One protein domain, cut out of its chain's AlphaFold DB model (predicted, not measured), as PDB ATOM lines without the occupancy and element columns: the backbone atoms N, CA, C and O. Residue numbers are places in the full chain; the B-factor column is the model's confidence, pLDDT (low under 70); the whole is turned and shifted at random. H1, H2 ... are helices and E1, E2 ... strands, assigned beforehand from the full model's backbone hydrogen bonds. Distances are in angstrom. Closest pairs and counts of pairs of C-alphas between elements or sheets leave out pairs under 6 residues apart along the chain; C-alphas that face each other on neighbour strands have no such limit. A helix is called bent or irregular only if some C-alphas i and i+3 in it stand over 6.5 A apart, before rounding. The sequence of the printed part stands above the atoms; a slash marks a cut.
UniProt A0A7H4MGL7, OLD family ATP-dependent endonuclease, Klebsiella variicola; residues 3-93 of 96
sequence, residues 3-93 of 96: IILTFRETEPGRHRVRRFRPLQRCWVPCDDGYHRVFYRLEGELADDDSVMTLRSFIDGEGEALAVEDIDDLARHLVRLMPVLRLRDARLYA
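This is residues 3 to 93 of the 96 residues of the protein "OLD family ATP-dependent endonuclease" of Klebsiella variicola (UniProt A0A7H4MGL7). A narrow, twisted sheet of three strands has two helices, H1 and H2, side by side over one face, with no named helix over the other. The long hairpin of E2 and E3 reaches out past E1 at its turn, and a loose tail, free over residues 87 to 93, sticks out with the tiny H3. The printed part has 91 residues with three named helices and three named strands, in the order E1, H1, E2, E3, H2, H3; the sheet order is E1, E2, E3, antiparallel throughout, and the class is mixed. The whole is only just compact, close to loose, with a radius of gyration of the C-alphas of 14.7 A, and elongated, spanning 44 by 27 by 23 A.

Find C-alpha 3 at (46.846, 26.048, 15.045); from there E1 runs through residues 3 to 8, 16.3 A. H1 follows at residues 18 to 26, 14.5 A; it is irregular, with C-alphas 22 and 25 7.8 A apart. E2 takes residues 35 to 45, 33.1 A, ending at C-alpha 45 at (33.093, 25.639, 22.007). E3 returns over residues 51 to 58, 21.9 A. H2 takes residues 70 to 80, 15.3 A, and H3 residues 89 to 92, ending at C-alpha 92 at (49.675, 26.518, 35.685).

Begin at the sheet, which is twisted, with C-alphas up to 4.0 A off its best plane. E1 and E2 are antiparallel at 166 degrees; look for N 5 and O 39, 2.9 A apart. E2 and E3 form a hairpin at 160 degrees, with N 42 and O 54 at 2.9 A. H2 is on the sheet over E2 and E3, at a height of 9.7 A; on the local plane it stands at 59 degrees to E2, slantwise, only just short of across. Its closest C-alphas to E3 are those of Ser 56 and Ile 70, 6.6 A. H1 is on the same face, over E2; C-alphas 26 and 37, the closest, are 5.7 A apart. H1 and H2 touch, at a steep tilt of 41 degrees, opposite ways, closest at C-alphas Leu 23 and Leu 73, 6.3 A. In H2 every O i to N i+4 pair is within hydrogen-bond range; H1 has 1 of 5, with 4 of 6 O i to N i+3 pairs, and H3 is too short for an O i to N i+4 pair.

The C-alphas farthest apart are those of Pro 12 and Asp 48, 46.2 A. The printed part has no cut. The link from E3 to H2, 11 residues, is long. H3 is apart from H2. Residues 82 to 93 have pLDDT under 70.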
ATOM      1  N   ILE A   3      45.405  26.019  15.272       92.69
ATOM      2  CA  ILE A   3      46.846  26.048  15.045       92.69
ATOM      3  C   ILE A   3      47.181  25.093  13.900       92.69
ATOM      4  O   ILE A   3      46.562  24.035  13.767       92.69
ATOM      5  N   ILE A   4      48.170  25.457  13.088       94.81
ATOM      6  CA  ILE A   4      48.710  24.595  12.034       94.81
ATOM      7  C   ILE A   4      50.160  24.292  12.379       94.81
ATOM      8  O   ILE A   4      50.972  25.191  12.599       94.81
ATOM      9  N   LEU A   5      50.475  23.004  12.446       93.44
ATOM     10  CA  LEU A   5      51.810  22.496  12.706       93.44
ATOM     11  C   LEU A   5      52.378  21.939  11.406       93.44
ATOM     12  O   LEU A   5      51.833  20.994  10.835       93.44
ATOM     13  N   THR A   6      53.489  22.519  10.964       94.56
ATOM     14  CA  THR A   6      54.143  22.154   9.707       94.56
ATOM     15  C   THR A   6      55.389  21.325   9.981       94.56
ATOM     16  O   THR A   6      56.343  21.802  10.598       94.56
ATOM     17  N   PHE A   7      55.412  20.096   9.473       93.44
ATOM     18  CA  PHE A   7      56.554  19.189   9.584       93.44
ATOM     19  C   PHE A   7      57.174  18.989   8.217       93.44
ATOM     20  O   PHE A   7      56.569  18.386   7.338       93.44
ATOM     21  N   ARG A   8      58.397  19.471   8.037       93.69
ATOM     22  CA  ARG A   8      59.166  19.269   6.810       93.69
ATOM     23  C   ARG A   8      60.013  18.011   6.928       93.69
ATOM     24  O   ARG A   8      60.575  17.735   7.989       93.69
ATOM     25  N   GLU A   9      60.145  17.260   5.841       93.19
ATOM     26  CA  GLU A   9      61.138  16.191   5.796       93.19
ATOM     27  C   GLU A   9      62.563  16.748   5.998       93.19
ATOM     28  O   GLU A   9      62.875  17.879   5.618       93.19
ATOM     29  N   THR A  10      63.445  15.971   6.632       90.81
ATOM     30  CA  THR A  10      64.798  16.448   6.974       90.81
ATOM     31  C   THR A  10      65.689  16.607   5.742       90.81
ATOM     32  O   THR A  10      66.512  17.513   5.682       90.81
ATOM     33  N   GLU A  11      65.503  15.734   4.755       94.56
ATOM     34  CA  GLU A  11      66.200  15.697   3.467       94.56
ATOM     35  C   GLU A  11      65.178  15.314   2.386       94.56
ATOM     36  O   GLU A  11      64.231  14.587   2.714       94.56
ATOM     37  N   PRO A  12      65.351  15.735   1.120       96.12
ATOM     38  CA  PRO A  12      64.436  15.363   0.047       96.12
ATOM     39  C   PRO A  12      64.268  13.842  -0.063       96.12
ATOM     40  O   PRO A  12      65.242  13.089  -0.108       96.12
ATOM     41  N   GLY A  13      63.018  13.377  -0.080       95.44
ATOM     42  CA  GLY A  13      62.675  11.954  -0.166       95.44
ATOM     43  C   GLY A  13      62.708  11.193   1.166       95.44
ATOM     44  O   GLY A  13      62.287  10.030   1.214       95.44
ATOM     45  N   ARG A  14      63.137  11.819   2.269       94.44
ATOM     46  CA  ARG A  14      63.162  11.188   3.597       94.44
ATOM     47  C   ARG A  14      61.755  10.847   4.097       94.44
ATOM     48  O   ARG A  14      61.630   9.921   4.896       94.44
ATOM     49  N   HIS A  15      60.699  11.495   3.602       95.50
ATOM     50  CA  HIS A  15      59.306  11.118   3.887       95.50
ATOM     51  C   HIS A  15      58.964   9.658   3.525       95.50
ATOM     52  O   HIS A  15      57.999   9.103   4.044       95.50
ATOM     53  N   ARG A  16      59.763   9.003   2.669       95.75
ATOM     54  CA  ARG A  16      59.526   7.626   2.200       95.75
ATOM     55  C   ARG A  16      60.073   6.539   3.123       95.75
ATOM     56  O   ARG A  16      59.799   5.359   2.902       95.75
ATOM     57  N   VAL A  17      60.867   6.881   4.144       95.19
ATOM     58  CA  VAL A  17      61.457   5.853   5.019       95.19
ATOM     59  C   VAL A  17      60.384   5.125   5.836       95.19
ATOM     60  O   VAL A  17      59.354   5.693   6.197       95.19
ATOM     61  N   ARG A  18      60.655   3.866   6.210       95.75
ATOM     62  CA  ARG A  18      59.679   2.944   6.828       95.75
ATOM     63  C   ARG A  18      58.882   3.539   7.992       95.75
ATOM     64  O   ARG A  18      57.690   3.270   8.106       95.75
ATOM     65  N   ARG A  19      59.516   4.343   8.852       93.62
ATOM     66  CA  ARG A  19      58.847   4.951  10.016       93.62
ATOM     67  C   ARG A  19      57.748   5.952   9.639       93.62
ATOM     68  O   ARG A  19      56.848   6.149  10.440       93.62
ATOM     69  N   PHE A  20      57.793   6.554   8.450       95.19
ATOM     70  CA  PHE A  20      56.785   7.502   7.963       95.19
ATOM     71  C   PHE A  20      55.700   6.848   7.105       95.19
ATOM     72  O   PHE A  20      54.763   7.534   6.714       95.19
ATOM     73  N   ARG A  21      55.778   5.534   6.846       95.06
ATOM     74  CA  ARG A  21      54.812   4.813   6.002       95.06
ATOM     75  C   ARG A  21      53.343   5.056   6.392       95.06
ATOM     76  O   ARG A  21      52.558   5.265   5.475       95.06
ATOM     77  N   PRO A  22      52.953   5.094   7.684       95.69
ATOM     78  CA  PRO A  22      51.568   5.412   8.045       95.69
ATOM     79  C   PRO A  22      51.114   6.800   7.572       95.69
ATOM     80  O   PRO A  22      49.967   6.969   7.199       95.69
ATOM     81  N   LEU A  23      52.024   7.777   7.509       96.31
ATOM     82  CA  LEU A  23      51.743   9.160   7.107       96.31
ATOM     83  C   LEU A  23      51.895   9.396   5.600       96.31
ATOM     84  O   LEU A  23      51.883  10.545   5.174       96.31
ATOM     85  N   GLN A  24      52.075   8.354   4.780       95.88
ATOM     86  CA  GLN A  24      52.404   8.515   3.359       95.88
ATOM     87  C   GLN A  24      51.399   9.407   2.610       95.88
ATOM     88  O   GLN A  24      51.810  10.193   1.764       95.88
ATOM     89  N   ARG A  25      50.108   9.317   2.957       97.12
ATOM     90  CA  ARG A  25      49.025  10.116   2.356       97.12
ATOM     91  C   ARG A  25      48.946  11.557   2.873       97.12
ATOM     92  O   ARG A  25      48.231  12.355   2.288       97.12
ATOM     93  N   CYS A  26      49.655  11.880   3.953       97.81
ATOM     94  CA  CYS A  26      49.644  13.204   4.578       97.81
ATOM     95  C   CYS A  26      50.787  14.107   4.089       97.81
ATOM     96  O   CYS A  26      50.860  15.264   4.495       97.81
ATOM     97  N   TRP A  27      51.722  13.573   3.296       97.56
ATOM     98  CA  TRP A  27      52.842  14.340   2.759       97.56
ATOM     99  C   TRP A  27      52.424  15.093   1.503       97.56
ATOM    100  O   TRP A  27      52.022  14.493   0.509       97.56
ATOM    101  N   VAL A  28      52.599  16.405   1.547       97.94
ATOM    102  CA  VAL A  28      52.294  17.343   0.474       97.94
ATOM    103  C   VAL A  28      53.619  17.781  -0.154       97.94
ATOM    104  O   VAL A  28      54.494  18.263   0.576       97.94
ATOM    105  N   PRO A  29      53.833  17.576  -1.466       97.38
ATOM    106  CA  PRO A  29      54.996  18.122  -2.156       97.38
ATOM    107  C   PRO A  29      54.925  19.653  -2.165       97.38
ATOM    108  O   PRO A  29      53.851  20.226  -2.320       97.38
ATOM    109  N   CYS A  30      56.065  20.318  -2.010       96.31
ATOM    110  CA  CYS A  30      56.160  21.773  -2.085       96.31
ATOM    111  C   CYS A  30      57.204  22.202  -3.121       96.31
ATOM    112  O   CYS A  30      58.119  21.442  -3.455       96.31
ATOM    113  N   ASP A  31      57.110  23.455  -3.561       95.31
ATOM    114  CA  ASP A  31      57.936  24.020  -4.637       95.31
ATOM    115  C   ASP A  31      59.441  24.063  -4.329       95.31
ATOM    116  O   ASP A  31      60.265  24.148  -5.236       95.31
ATOM    117  N   ASP A  32      59.832  23.958  -3.055       95.00
ATOM    118  CA  ASP A  32      61.237  23.904  -2.642       95.00
ATOM    119  C   ASP A  32      61.869  22.508  -2.795       95.00
ATOM    120  O   ASP A  32      63.018  22.303  -2.400       95.00
ATOM    121  N   GLY A  33      61.131  21.538  -3.346       95.62
ATOM    122  CA  GLY A  33      61.581  20.157  -3.532       95.62
ATOM    123  C   GLY A  33      61.486  19.294  -2.271       95.62
ATOM    124  O   GLY A  33      61.935  18.145  -2.282       95.62
ATOM    125  N   TYR A  34      60.898  19.818  -1.193       97.12
ATOM    126  CA  TYR A  34      60.656  19.085   0.046       97.12
ATOM    127  C   TYR A  34      59.175  18.782   0.221       97.12
ATOM    128  O   TYR A  34      58.305  19.546  -0.187       97.12
ATOM    129  N   HIS A  35      58.897  17.683   0.909       97.75
ATOM    130  CA  HIS A  35      57.550  17.335   1.333       97.75
ATOM    131  C   HIS A  35      57.293  17.833   2.753       97.75
ATOM    132  O   HIS A  35      58.186  17.819   3.615       97.75
ATOM    133  N   ARG A  36      56.055  18.257   3.006       97.44
ATOM    134  CA  ARG A  36      55.583  18.698   4.319       97.44
ATOM    135  C   ARG A  36      54.317  17.960   4.728       97.44
ATOM    136  O   ARG A  36      53.516  17.588   3.886       97.44
ATOM    137  N   VAL A  37      54.142  17.766   6.026       97.38
ATOM    138  CA  VAL A  37      52.857  17.420   6.634       97.38
ATOM    139  C   VAL A  37      52.319  18.682   7.292       97.38
ATOM    140  O   VAL A  37      53.005  19.255   8.141       97.38
ATOM    141  N   PHE A  38      51.106  19.089   6.931       97.50
ATOM    142  CA  PHE A  38      50.391  20.179   7.591       97.50
ATOM    143  C   PHE A  38      49.295  19.581   8.461       97.50
ATOM    144  O   PHE A  38      48.363  18.951   7.962       97.50
ATOM    145  N   TYR A  39      49.436  19.728   9.774       96.69
ATOM    146  CA  TYR A  39      48.498  19.184  10.743       96.69
ATOM    147  C   TYR A  39      47.753  20.319  11.440       96.69
ATOM    148  O   TYR A  39      48.364  21.110  12.165       96.69
ATOM    149  N   ARG A  40      46.441  20.403  11.211       96.69
ATOM    150  CA  ARG A  40      45.554  21.402  11.802       96.69
ATOM    151  C   ARG A  40      44.889  20.833  13.049       96.69
ATOM    152  O   ARG A  40      44.335  19.733  13.034       96.69
ATOM    153  N   LEU A  41      44.961  21.601  14.131       94.38
ATOM    154  CA  LEU A  41      44.267  21.339  15.383       94.38
ATOM    155  C   LEU A  41      43.360  22.526  15.682       94.38
ATOM    156  O   LEU A  41      43.837  23.659  15.766       94.38
ATOM    157  N   GLU A  42      42.076  22.260  15.858       93.62
ATOM    158  CA  GLU A  42      41.059  23.282  16.091       93.62
ATOM    159  C   GLU A  42      40.394  23.035  17.440       93.62
ATOM    160  O   GLU A  42      40.139  21.892  17.817       93.62
ATOM    161  N   GLY A  43      40.163  24.113  18.181       91.88
ATOM    162  CA  GLY A  43      39.359  24.127  19.392       91.88
ATOM    163  C   GLY A  43      38.096  24.939  19.145       91.88
ATOM    164  O   GLY A  43      38.190  26.124  18.787       91.88
ATOM    165  N   GLU A  44      36.948  24.307  19.356       90.31
ATOM    166  CA  GLU A  44      35.618  24.906  19.242       90.31
ATOM    167  C   GLU A  44      34.852  24.734  20.555       90.31
ATOM    168  O   GLU A  44      35.029  23.738  21.257       90.31
ATOM    169  N   LEU A  45      34.044  25.732  20.905       91.31
ATOM    170  CA  LEU A  45      33.093  25.639  22.007       91.31
ATOM    171  C   LEU A  45      31.769  25.166  21.407       91.31
ATOM    172  O   LEU A  45      31.230  25.846  20.536       91.31
ATOM    173  N   ALA A  46      31.302  23.996  21.823       88.50
ATOM    174  CA  ALA A  46      30.010  23.470  21.419       88.50
ATOM    175  C   ALA A  46      28.873  24.177  22.172       88.50
ATOM    176  O   ALA A  46      29.092  24.823  23.198       88.50
ATOM    177  N   ASP A  47      27.647  24.016  21.674       90.31
ATOM    178  CA  ASP A  47      26.446  24.651  22.234       90.31
ATOM    179  C   ASP A  47      26.134  24.214  23.681       90.31
ATOM    180  O   ASP A  47      25.365  24.874  24.377       90.31
ATOM    181  N   ASP A  48      26.718  23.104  24.140       93.50
ATOM    182  CA  ASP A  48      26.604  22.574  25.503       93.50
ATOM    183  C   ASP A  48      27.741  23.033  26.439       93.50
ATOM    184  O   ASP A  48      27.965  22.422  27.486       93.50
ATOM    185  N   ASP A  49      28.474  24.084  26.056       91.06
ATOM    186  CA  ASP A  49      29.684  24.600  26.714       91.06
ATOM    187  C   ASP A  49      30.863  23.604  26.774       91.06
ATOM    188  O   ASP A  49      31.894  23.877  27.404       91.06
ATOM    189  N   SER A  50      30.778  22.456  26.092       89.69
ATOM    190  CA  SER A  50      31.913  21.542  25.980       89.69
ATOM    191  C   SER A  50      32.941  22.048  24.964       89.69
ATOM    192  O   SER A  50      32.626  22.693  23.965       89.69
ATOM    193  N   VAL A  51      34.221  21.759  25.214       88.62
ATOM    194  CA  VAL A  51      35.295  22.078  24.264       88.62
ATOM    195  C   VAL A  51      35.515  20.885  23.344       88.62
ATOM    196  O   VAL A  51      35.976  19.828  23.782       88.62
ATOM    197  N   MET A  52      35.256  21.074  22.054       90.25
ATOM    198  CA  MET A  52      35.552  20.107  21.005       90.25
ATOM    199  C   MET A  52      36.935  20.361  20.414       90.25
ATOM    200  O   MET A  52      37.350  21.498  20.191       90.25
ATOM    201  N   THR A  53      37.666  19.276  20.159       90.00
ATOM    202  CA  THR A  53      38.945  19.321  19.446       90.00
ATOM    203  C   THR A  53      38.792  18.636  18.100       90.00
ATOM    204  O   THR A  53      38.585  17.425  18.052       90.00
ATOM    205  N   LEU A  54      38.944  19.394  17.018       92.94
ATOM    206  CA  LEU A  54      38.933  18.872  15.656       92.94
ATOM    207  C   LEU A  54      40.364  18.748  15.138       92.94
ATOM    208  O   LEU A  54      41.259  19.516  15.505       92.94
ATOM    209  N   ARG A  55      40.595  17.733  14.309       95.31
ATOM    210  CA  ARG A  55      41.909  17.395  13.762       95.31
ATOM    211  C   ARG A  55      41.759  17.172  12.270       95.31
ATOM    212  O   ARG A  55      40.861  16.449  11.850       95.31
ATOM    213  N   SER A  56      42.669  17.726  11.484       97.62
ATOM    214  CA  SER A  56      42.753  17.429  10.058       97.62
ATOM    215  C   SER A  56      44.190  17.527   9.565       97.62
ATOM    216  O   SER A  56      45.037  18.212  10.142       97.62
ATOM    217  N   PHE A  57      44.482  16.793   8.497       98.25
ATOM    218  CA  PHE A  57      45.655  17.051   7.673       98.25
ATOM    219  C   PHE A  57      45.208  17.900   6.497       98.25
ATOM    220  O   PHE A  57      44.128  17.646   5.969       98.25
ATOM    221  N   ILE A  58      46.004  18.891   6.114       98.38
ATOM    222  CA  ILE A  58      45.638  19.849   5.067       98.38
ATOM    223  C   ILE A  58      46.705  19.923   3.969       98.38
ATOM    224  O   ILE A  58      47.842  19.490   4.181       98.38
ATOM    225  N   ASP A  59      46.331  20.432   2.799       97.25
ATOM    226  CA  ASP A  59      47.255  20.768   1.711       97.25
ATOM    227  C   ASP A  59      47.897  22.161   1.885       97.25
ATOM    228  O   ASP A  59      47.862  22.747   2.972       97.25
ATOM    229  N   GLY A  60      48.572  22.655   0.839       91.62
ATOM    230  CA  GLY A  60      49.245  23.957   0.855       91.62
ATOM    231  C   GLY A  60      48.274  25.140   0.832       91.62
ATOM    232  O   GLY A  60      48.637  26.244   1.237       91.62
ATOM    233  N   GLU A  61      47.042  24.894   0.401       94.44
ATOM    234  CA  GLU A  61      45.948  25.845   0.257       94.44
ATOM    235  C   GLU A  61      45.083  25.910   1.526       94.44
ATOM    236  O   GLU A  61      44.350  26.877   1.737       94.44
ATOM    237  N   GLY A  62      45.223  24.922   2.413       94.81
ATOM    238  CA  GLY A  62      44.517  24.834   3.687       94.81
ATOM    239  C   GLY A  62      43.289  23.924   3.659       94.81
ATOM    240  O   GLY A  62      42.569  23.837   4.662       94.81
ATOM    241  N   GLU A  63      43.075  23.215   2.552       97.62
ATOM    242  CA  GLU A  63      41.973  22.285   2.367       97.62
ATOM    243  C   GLU A  63      42.284  20.937   3.008       97.62
ATOM    244  O   GLU A  63      43.421  20.463   3.016       97.62
ATOM    245  N   ALA A  64      41.263  20.306   3.587       97.75
ATOM    246  CA  ALA A  64      41.440  19.033   4.271       97.75
ATOM    247  C   ALA A  64      41.764  17.906   3.279       97.75
ATOM    248  O   ALA A  64      41.013  17.633   2.343       97.75
ATOM    249  N   LEU A  65      42.853  17.184   3.540       98.12
ATOM    250  CA  LEU A  65      43.192  15.964   2.823       98.12
ATOM    251  C   LEU A  65      42.144  14.887   3.123       98.12
ATOM    252  O   LEU A  65      41.798  14.638   4.279       98.12
ATOM    253  N   ALA A  66      41.702  14.179   2.084       96.50
ATOM    254  CA  ALA A  66      40.819  13.024   2.212       96.50
ATOM    255  C   ALA A  66      41.595  11.807   2.754       96.50
ATOM    256  O   ALA A  66      42.006  10.917   1.999       96.50
ATOM    257  N   VAL A  67      41.843  11.793   4.064       96.25
ATOM    258  CA  VAL A  67      42.498  10.704   4.799       96.25
ATOM    259  C   VAL A  67      41.594  10.195   5.916       96.25
ATOM    260  O   VAL A  67      40.938  10.966   6.610       96.25
ATOM    261  N   GLU A  68      41.566   8.877   6.075       94.69
ATOM    262  CA  GLU A  68      40.863   8.195   7.163       94.69
ATOM    263  C   GLU A  68      41.787   8.067   8.385       94.69
ATOM    264  O   GLU A  68      42.970   8.406   8.316       94.69
ATOM    265  N   ASP A  69      41.250   7.591   9.511       95.38
ATOM    266  CA  ASP A  69      42.016   7.293  10.730       95.38
ATOM    267  C   ASP A  69      42.857   8.475  11.257       95.38
ATOM    268  O   ASP A  69      43.986   8.313  11.736       95.38
ATOM    269  N   ILE A  70      42.305   9.691  11.180       96.38
ATOM    270  CA  ILE A  70      42.996  10.947  11.519       96.38
ATOM    271  C   ILE A  70      43.643  10.893  12.911       96.38
ATOM    272  O   ILE A  70      44.775  11.352  13.080       96.38
ATOM    273  N   ASP A  71      42.969  10.308  13.901       94.06
ATOM    274  CA  ASP A  71      43.493  10.191  15.266       94.06
ATOM    275  C   ASP A  71      44.710   9.265  15.366       94.06
ATOM    276  O   ASP A  71      45.657   9.549  16.109       94.06
ATOM    277  N   ASP A  72      44.729   8.178  14.596       95.81
ATOM    278  CA  ASP A  72      45.852   7.243  14.554       95.81
ATOM    279  C   ASP A  72      47.052   7.860  13.838       95.81
ATOM    280  O   ASP A  72      48.183   7.779  14.333       95.81
ATOM    281  N   LEU A  73      46.800   8.561  12.731       96.38
ATOM    282  CA  LEU A  73      47.806   9.335  12.009       96.38
ATOM    283  C   LEU A  73      48.393  10.442  12.892       96.38
ATOM    284  O   LEU A  73      49.616  10.574  12.986       96.38
ATOM    285  N   ALA A  74      47.553  11.194  13.605       93.69
ATOM    286  CA  ALA A  74      47.989  12.228  14.537       93.69
ATOM    287  C   ALA A  74      48.837  11.642  15.676       93.69
ATOM    288  O   ALA A  74      49.906  12.167  15.998       93.69
ATOM    289  N   ARG A  75      48.418  10.512  16.259       92.06
ATOM    290  CA  ARG A  75      49.191   9.821  17.302       92.06
ATOM    291  C   ARG A  75      50.543   9.346  16.780       92.06
ATOM    292  O   ARG A  75      51.544   9.447  17.492       92.06
ATOM    293  N   HIS A  76      50.588   8.843  15.548       94.25
ATOM    294  CA  HIS A  76      51.831   8.431  14.901       94.25
ATOM    295  C   HIS A  76      52.760   9.622  14.646       94.25
ATOM    296  O   HIS A  76      53.943   9.556  14.979       94.25
ATOM    297  N   LEU A  77      52.226  10.738  14.142       92.69
ATOM    298  CA  LEU A  77      52.970  11.981  13.929       92.69
ATOM    299  C   LEU A  77      53.594  12.503  15.229       92.69
ATOM    300  O   LEU A  77      54.799  12.750  15.275       92.69
ATOM    301  N   VAL A  78      52.806  12.590  16.306       88.69
ATOM    302  CA  VAL A  78      53.276  13.038  17.629       88.69
ATOM    303  C   VAL A  78      54.371  12.116  18.180       88.69
ATOM    304  O   VAL A  78      55.356  12.597  18.735       88.69
ATOM    305  N   ARG A  79      54.263  10.793  17.980       88.69
ATOM    306  CA  ARG A  79      55.307   9.831  18.389       88.69
ATOM    307  C   ARG A  79      56.629  10.033  17.651       88.69
ATOM    308  O   ARG A  79      57.686   9.800  18.232       88.69
ATOM    309  N   LEU A  80      56.582  10.431  16.380       88.69
ATOM    310  CA  LEU A  80      57.784  10.679  15.582       88.69
ATOM    311  C   LEU A  80      58.425  12.038  15.875       88.69
ATOM    312  O   LEU A  80      59.621  12.198  15.634       88.69
ATOM    313  N   MET A  81      57.647  12.997  16.380       82.06
ATOM    314  CA  MET A  81      58.053  14.384  16.603       82.06
ATOM    315  C   MET A  81      58.007  14.718  18.105       82.06
ATOM    316  O   MET A  81      57.086  15.398  18.561       82.06
ATOM    317  N   PRO A  82      59.001  14.279  18.906       63.94
ATOM    318  CA  PRO A  82      58.944  14.332  20.374       63.94
ATOM    319  C   PRO A  82      58.941  15.747  20.983       63.94
ATOM    320  O   PRO A  82      58.799  15.883  22.197       63.94
ATOM    321  N   VAL A  83      59.076  16.799  20.167       61.53
ATOM    322  CA  VAL A  83      58.970  18.206  20.594       61.53
ATOM    323  C   VAL A  83      57.509  18.601  20.877       61.53
ATOM    324  O   VAL A  83      57.252  19.546  21.618       61.53
ATOM    325  N   LEU A  84      56.530  17.837  20.375       56.25
ATOM    326  CA  LEU A  84      55.111  18.037  20.667       56.25
ATOM    327  C   LEU A  84      54.694  17.411  21.996       56.25
ATOM    328  O   LEU A  84      54.107  16.333  22.062       56.25
ATOM    329  N   ARG A  85      54.935  18.146  23.081       58.25
ATOM    330  CA  ARG A  85      54.165  17.997  24.320       58.25
ATOM    331  C   ARG A  85      53.149  19.130  24.386       58.25
ATOM    332  O   ARG A  85      53.356  20.090  25.119       58.25
ATOM    333  N   LEU A  86      52.062  19.028  23.618       55.38
ATOM    334  CA  LEU A  86      50.896  19.882  23.852       55.38
ATOM    335  C   LEU A  86      50.326  19.493  25.225       55.38
ATOM    336  O   LEU A  86      49.642  18.481  25.365       55.38
ATOM    337  N   ARG A  87      50.697  20.243  26.260       55.62
ATOM    338  CA  ARG A  87      50.052  20.205  27.572       55.62
ATOM    339  C   ARG A  87      49.209  21.461  27.688       55.62
ATOM    340  O   ARG A  87      49.659  22.528  27.275       55.62
ATOM    341  N   ASP A  88      48.003  21.327  28.227       56.88
ATOM    342  CA  ASP A  88      47.166  22.484  28.522       56.88
ATOM    343  C   ASP A  88      47.921  23.409  29.496       56.88
ATOM    344  O   ASP A  88      48.305  22.992  30.593       56.88
ATOM    345  N   ALA A  89      48.177  24.652  29.081       53.78
ATOM    346  CA  ALA A  89      48.865  25.645  29.902       53.78
ATOM    347  C   ALA A  89      48.028  26.082  31.121       53.78
ATOM    348  O   ALA A  89      48.582  26.618  32.080       53.78
ATOM    349  N   ARG A  90      46.716  25.808  31.136       58.00
ATOM    350  CA  ARG A  90      45.815  26.117  32.259       58.00
ATOM    351  C   ARG A  90      46.126  25.316  33.519       58.00
ATOM    352  O   ARG A  90      45.743  25.746  34.601       58.00
ATOM    353  N   LEU A  91      46.901  24.231  33.422       51.09
ATOM    354  CA  LEU A  91      47.438  23.535  34.599       51.09
ATOM    355  C   LEU A  91      48.407  24.401  35.433       51.09
ATOM    356  O   LEU A  91      48.702  24.031  36.564       51.09
ATOM    357  N   TYR A  92      48.869  25.551  34.925       52.53
ATOM    358  CA  TYR A  92      49.675  26.518  35.685       52.53
ATOM    359  C   TYR A  92      48.871  27.691  36.272       52.53
ATOM    360  O   TYR A  92      49.431  28.468  37.038       52.53
ATOM    361  N   ALA A  93      47.581  27.831  35.941       48.19
ATOM    362  CA  ALA A  93      46.738  28.940  36.409       48.19
ATOM    363  C   ALA A  93      45.842  28.575  37.610       48.19
ATOM    364  O   ALA A  93      45.070  29.407  38.077       48.19
TER     365      ALA A  93